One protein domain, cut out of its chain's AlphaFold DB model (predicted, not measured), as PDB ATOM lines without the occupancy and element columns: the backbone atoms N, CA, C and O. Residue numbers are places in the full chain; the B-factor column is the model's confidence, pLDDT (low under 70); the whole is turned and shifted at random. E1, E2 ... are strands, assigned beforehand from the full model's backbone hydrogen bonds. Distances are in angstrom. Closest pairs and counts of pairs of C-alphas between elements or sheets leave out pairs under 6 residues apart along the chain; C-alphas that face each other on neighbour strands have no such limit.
ATOM      1  N   PRO A  61     201.217 270.062 136.334       88.38
ATOM      2  CA  PRO A  61     201.691 271.094 135.421       88.38
ATOM      3  C   PRO A  61     203.208 270.995 135.263       88.38
ATOM      4  O   PRO A  61     203.918 270.806 136.251       88.38
ATOM      5  N   GLN A  62     203.702 271.106 134.031       86.81
ATOM      6  CA  GLN A  62     205.138 271.165 133.773       86.81
ATOM      7  C   GLN A  62     205.517 272.511 133.170       86.81
ATOM      8  O   GLN A  62     204.717 273.164 132.503       86.81
ATOM      9  N   GLY A  63     206.751 272.911 133.426       85.56
ATOM     10  CA  GLY A  63     207.348 274.148 132.965       85.56
ATOM     11  C   GLY A  63     208.859 274.002 132.941       85.56
ATOM     12  O   GLY A  63     209.392 272.900 133.082       85.56
ATOM     13  N   THR A  64     209.546 275.121 132.789       86.56
ATOM     14  CA  THR A  64     210.996 275.156 132.655       86.56
ATOM     15  C   THR A  64     211.608 275.993 133.775       86.56
ATOM     16  O   THR A  64     211.131 277.079 134.078       86.56
ATOM     17  N   ALA A  65     212.650 275.498 134.436       89.69
ATOM     18  CA  ALA A  65     213.332 276.175 135.532       89.69
ATOM     19  C   ALA A  65     214.849 276.139 135.338       89.69
ATOM     20  O   ALA A  65     215.380 275.212 134.735       89.69
ATOM     21  N   VAL A  66     215.556 277.107 135.918       89.56
ATOM     22  CA  VAL A  66     217.014 277.021 136.058       89.56
ATOM     23  C   VAL A  66     217.336 276.150 137.268       89.56
ATOM     24  O   VAL A  66     216.904 276.450 138.384       89.56
ATOM     25  N   CYS A  67     218.105 275.081 137.069       90.44
ATOM     26  CA  CYS A  67     218.571 274.246 138.164       90.44
ATOM     27  C   CYS A  67     219.480 275.063 139.102       90.44
ATOM     28  O   CYS A  67     220.484 275.615 138.645       90.44
ATOM     29  N   PRO A  68     219.217 275.089 140.421       89.25
ATOM     30  CA  PRO A  68     220.035 275.853 141.361       89.25
ATOM     31  C   PRO A  68     221.449 275.277 141.546       89.25
ATOM     32  O   PRO A  68     222.321 275.968 142.067       89.25
ATOM     33  N   CYS A  69     221.688 274.023 141.142       90.31
ATOM     34  CA  CYS A  69     222.978 273.356 141.313       90.31
ATOM     35  C   CYS A  69     223.911 273.515 140.109       90.31
ATOM     36  O   CYS A  69     225.093 273.780 140.302       90.31
ATOM     37  N   CYS A  70     223.410 273.327 138.886       90.38
ATOM     38  CA  CYS A  70     224.235 273.378 137.672       90.38
ATOM     39  C   CYS A  70     223.959 274.599 136.785       90.38
ATOM     40  O   CYS A  70     224.722 274.843 135.855       90.38
ATOM     41  N   GLY A  71     222.897 275.366 137.052       88.69
ATOM     42  CA  GLY A  71     222.512 276.522 136.240       88.69
ATOM     43  C   GLY A  71     221.887 276.174 134.886       88.69
ATOM     44  O   GLY A  71     221.596 277.084 134.115       88.69
ATOM     45  N   GLU A  72     221.673 274.891 134.578       88.19
ATOM     46  CA  GLU A  72     221.017 274.471 133.337       88.19
ATOM     47  C   GLU A  72     219.515 274.750 133.376       88.19
ATOM     48  O   GLU A  72     218.860 274.598 134.409       88.19
ATOM     49  N   GLU A  73     218.968 275.116 132.221       87.88
ATOM     50  CA  GLU A  73     217.532 275.211 132.013       87.88
ATOM     51  C   GLU A  73     216.946 273.808 131.793       87.88
ATOM     52  O   GLU A  73     217.337 273.084 130.879       87.88
ATOM     53  N   VAL A  74     216.038 273.398 132.676       86.69
ATOM     54  CA  VAL A  74     215.536 272.024 132.774       86.69
ATOM     55  C   VAL A  74     214.044 272.007 133.070       86.69
ATOM     56  O   VAL A  74     213.487 272.959 133.613       86.69
ATOM     57  N   SER A  75     213.372 270.905 132.753       87.25
ATOM     58  CA  SER A  75     211.955 270.753 133.086       87.25
ATOM     59  C   SER A  75     211.732 270.753 134.595       87.25
ATOM     60  O   SER A  75     212.503 270.165 135.354       87.25
ATOM     61  N   ALA A  76     210.626 271.330 135.032       89.75
ATOM     62  CA  ALA A  76     210.148 271.291 136.403       89.75
ATOM     63  C   ALA A  76     208.656 270.958 136.429       89.75
ATOM     64  O   ALA A  76     207.938 271.229 135.466       89.75
ATOM     65  N   PHE A  77     208.190 270.372 137.527       88.81
ATOM     66  CA  PHE A  77     206.784 270.028 137.730       88.81
ATOM     67  C   PHE A  77     206.236 270.692 138.994       88.81
ATOM     68  O   PHE A  77     206.914 270.738 140.020       88.81
ATOM     69  N   ASP A  78     205.018 271.222 138.909       88.38
ATOM     70  CA  ASP A  78     204.325 271.848 140.036       88.38
ATOM     71  C   ASP A  78     203.649 270.775 140.898       88.38
ATOM     72  O   ASP A  78     202.731 270.087 140.448       88.38
ATOM     73  N   VAL A  79     204.105 270.630 142.144       86.25
ATOM     74  CA  VAL A  79     203.535 269.689 143.125       86.25
ATOM     75  C   VAL A  79     202.533 270.354 144.080       86.25
ATOM     76  O   VAL A  79     202.165 269.771 145.098       86.25
ATOM     77  N   GLY A  80     202.105 271.589 143.798       82.56
ATOM     78  CA  GLY A  80     201.142 272.374 144.576       82.56
ATOM     79  C   GLY A  80     201.751 273.167 145.737       82.56
ATOM     80  O   GLY A  80     201.216 274.205 146.117       82.56
ATOM     81  N   ALA A  81     202.888 272.721 146.281       84.00
ATOM     82  CA  ALA A  81     203.688 273.476 147.256       84.00
ATOM     83  C   ALA A  81     204.800 274.315 146.594       84.00
ATOM     84  O   ALA A  81     205.480 275.086 147.269       84.00
ATOM     85  N   GLY A  82     204.998 274.150 145.284       86.38
ATOM     86  CA  GLY A  82     206.033 274.792 144.484       86.38
ATOM     87  C   GLY A  82     206.501 273.889 143.349       86.38
ATOM     88  O   GLY A  82     206.009 272.773 143.169       86.38
ATOM     89  N   TRP A  83     207.481 274.374 142.595       90.88
ATOM     90  CA  TRP A  83     208.019 273.658 141.448       90.88
ATOM     91  C   TRP A  83     209.210 272.810 141.854       90.88
ATOM     92  O   TRP A  83     210.040 273.244 142.645       90.88
ATOM     93  N   VAL A  84     209.312 271.609 141.304       90.94
ATOM     94  CA  VAL A  84     210.408 270.679 141.576       90.94
ATOM     95  C   VAL A  84     211.155 270.391 140.285       90.94
ATOM     96  O   VAL A  84     210.548 270.074 139.263       90.94
ATOM     97  N   VAL A  85     212.482 270.503 140.331       90.56
ATOM     98  CA  VAL A  85     213.354 270.253 139.180       90.56
ATOM     99  C   VAL A  85     213.333 268.773 138.799       90.56
ATOM    100  O   VAL A  85     213.562 267.891 139.632       90.56
ATOM    101  N   SER A  86     213.105 268.500 137.516       86.50
ATOM    102  CA  SER A  86     213.115 267.146 136.970       86.50
ATOM    103  C   SER A  86     214.517 266.535 136.994       86.50
ATOM    104  O   SER A  86     215.517 267.258 136.920       86.50
ATOM    105  N   PRO A  87     214.618 265.194 137.040       86.19
ATOM    106  CA  PRO A  87     215.886 264.508 136.843       86.19
ATOM    107  C   PRO A  87     216.561 264.951 135.540       86.19
ATOM    108  O   PRO A  87     215.988 264.809 134.462       86.19
ATOM    109  N   HIS A  88     217.782 265.470 135.655       83.94
ATOM    110  CA  HIS A  88     218.653 265.903 134.559       83.94
ATOM    111  C   HIS A  88     220.106 265.497 134.846       83.94
ATOM    112  O   HIS A  88     220.403 264.994 135.932       83.94
ATOM    113  N   GLY A  89     220.991 265.651 133.861       78.25
ATOM    114  CA  GLY A  89     222.329 265.051 133.863       78.25
ATOM    115  C   GLY A  89     222.436 263.814 132.963       78.25
ATOM    116  O   GLY A  89     221.443 263.372 132.371       78.25
ATOM    117  N   GLY A  90     223.664 263.308 132.820       69.38
ATOM    118  CA  GLY A  90     223.994 262.147 131.990       69.38
ATOM    119  C   GLY A  90     223.577 260.817 132.626       69.38
ATOM    120  O   GLY A  90     223.163 260.777 133.781       69.38
ATOM    121  N   GLN A  91     223.707 259.720 131.870       61.16
ATOM    122  CA  GLN A  91     223.278 258.377 132.298       61.16
ATOM    123  C   GLN A  91     223.909 257.917 133.626       61.16
ATOM    124  O   GLN A  91     223.257 257.193 134.371       61.16
ATOM    125  N   ASP A  92     225.112 258.401 133.950       63.47
ATOM    126  CA  ASP A  92     225.877 257.969 135.129       63.47
ATOM    127  C   ASP A  92     225.942 259.014 136.258       63.47
ATOM    128  O   ASP A  92     226.452 258.730 137.342       63.47
ATOM    129  N   THR A  93     225.422 260.225 136.041       71.75
ATOM    130  CA  THR A  93     225.478 261.322 137.020       71.75
ATOM    131  C   THR A  93     224.206 262.156 136.965       71.75
ATOM    132  O   THR A  93     224.122 263.179 136.283       71.75
ATOM    133  N   ALA A  94     223.198 261.724 137.727       79.44
ATOM    134  CA  ALA A  94     222.057 262.578 138.023       79.44
ATOM    135  C   ALA A  94     222.548 263.851 138.728       79.44
ATOM    136  O   ALA A  94     223.334 263.786 139.678       79.44
ATOM    137  N   CYS A  95     222.094 265.013 138.263       89.00
ATOM    138  CA  CYS A  95     222.404 266.276 138.914       89.00
ATOM    139  C   CYS A  95     221.840 266.285 140.341       89.00
ATOM    140  O   CYS A  95     220.688 265.911 140.562       89.00
ATOM    141  N   LEU A  96     222.628 266.784 141.300       89.31
ATOM    142  CA  LEU A  96     222.218 266.924 142.704       89.31
ATOM    143  C   LEU A  96     221.003 267.846 142.885       89.31
ATOM    144  O   LEU A  96     220.311 267.753 143.892       89.31
ATOM    145  N   GLY A  97     220.739 268.716 141.906       88.50
ATOM    146  CA  GLY A  97     219.574 269.593 141.900       88.50
ATOM    147  C   GLY A  97     218.271 268.909 141.489       88.50
ATOM    148  O   GLY A  97     217.215 269.525 141.592       88.50
ATOM    149  N   ALA A  98     218.310 267.659 141.016       86.06
ATOM    150  CA  ALA A  98     217.101 266.892 140.745       86.06
ATOM    151  C   ALA A  98     216.287 266.706 142.035       86.06
ATOM    152  O   ALA A  98     216.816 266.279 143.058       86.06
ATOM    153  N   GLY A  99     214.994 267.022 141.991       86.94
ATOM    154  CA  GLY A  99     214.124 266.961 143.167       86.94
ATOM    155  C   GLY A  99     214.189 268.193 144.078       86.94
ATOM    156  O   GLY A  99     213.410 268.272 145.026       86.94
ATOM    157  N   MET A 100     215.061 269.171 143.801       91.81
ATOM    158  CA  MET A 100     215.068 270.424 144.556       91.81
ATOM    159  C   MET A 100     213.899 271.318 144.152       91.81
ATOM    160  O   MET A 100     213.517 271.395 142.981       91.81
ATOM    161  N   GLN A 101     213.357 272.017 145.147       90.88
ATOM    162  CA  GLN A 101     212.318 273.009 144.942       90.88
ATOM    163  C   GLN A 101     212.909 274.278 144.320       90.88
ATOM    164  O   GLN A 101     213.978 274.747 144.714       90.88
ATOM    165  N   VAL A 102     212.189 274.842 143.362       87.56
ATOM    166  CA  VAL A 102     212.477 276.122 142.724       87.56
ATOM    167  C   VAL A 102     211.240 277.006 142.819       87.56
ATOM    168  O   VAL A 102     210.107 276.559 142.654       87.56
ATOM    169  N   GLU A 103     211.453 278.280 143.128       74.12
ATOM    170  CA  GLU A 103     210.364 279.248 143.314       74.12
ATOM    171  C   GLU A 103     209.997 279.978 142.017       74.12
ATOM    172  O   GLU A 103     208.972 280.654 141.950       74.12
ATOM    173  N   ARG A 104     210.836 279.870 140.977       72.25
ATOM    174  CA  ARG A 104     210.640 280.556 139.698       72.25
ATOM    175  C   ARG A 104     210.749 279.598 138.528       72.25
ATOM    176  O   ARG A 104     211.726 278.865 138.398       72.25
ATOM    177  N   ILE A 105     209.759 279.703 137.655       81.75
ATOM    178  CA  ILE A 105     209.761 279.113 136.325       81.75
ATOM    179  C   ILE A 105     210.230 280.183 135.352       81.75
ATOM    180  O   ILE A 105     209.770 281.328 135.393       81.75
ATOM    181  N   VAL A 106     211.176 279.806 134.503       68.75
ATOM    182  CA  VAL A 106     211.537 280.546 133.301       68.75
ATOM    183  C   VAL A 106     210.378 280.289 132.346       68.75
ATOM    184  O   VAL A 106     210.307 279.250 131.696       68.75
ATOM    185  N   ALA A 107     209.352 281.135 132.412       51.31
ATOM    186  CA  ALA A 107     208.180 280.989 131.562       51.31
ATOM    187  C   ALA A 107     208.610 280.879 130.088       51.31
ATOM    188  O   ALA A 107     209.496 281.617 129.653       51.31
ATOM    189  N   SER A 108     207.997 279.940 129.363       43.16
ATOM    190  CA  SER A 108     208.063 279.851 127.898       43.16
ATOM    191  C   SER A 108     207.156 280.894 127.260       43.16
ATOM    192  O   SER A 108     206.034 281.075 127.788       43.16
TER     193      SER A 108
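AT A GLANCE: This is residues 61 to 108 of the 108 residues of an uncharacterized protein of Mycolicibacterium canariasense (UniProt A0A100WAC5). Little regular structure is here: a small three-strand meander, each strand the antiparallel neighbour of the one before, with a long loop that runs out to Asp 92 and folds back to pair at residues 101 to 102 with E3. The 48 printed residues include E1, E2 and E3, in this order along the chain and across the sheet. The class is all strand, with 14 residues in named strands and no named helix. The whole is compact, radius of gyration of the C-alphas 9.9 A, yet elongated, 30 by 19 by 15 A.

IN THESE COORDINATES: Find C-alpha 62 at (205.138, 271.165, 133.773); E1, residues 62 to 66, runs 13.4 A from there. E2, residues 73 to 78, spans 15.8 A. E3, residues 83 to 85, ends at (213.354, 270.253, 139.180).

HOW THE PARTS SIT: Look at hairpin E1 and E2, antiparallel at 135 degrees: N 63 and O 76 are 2.9 A apart. In hairpin E2 and E3, antiparallel at 138 degrees, N 77 and O 84 are 2.9 A apart.

THE WHOLE: The printed part has no cut. C-alphas 80 and 92 are farthest apart, 30.1 A. Confidence is under 70 at residues 90 to 92 and 106 to 108.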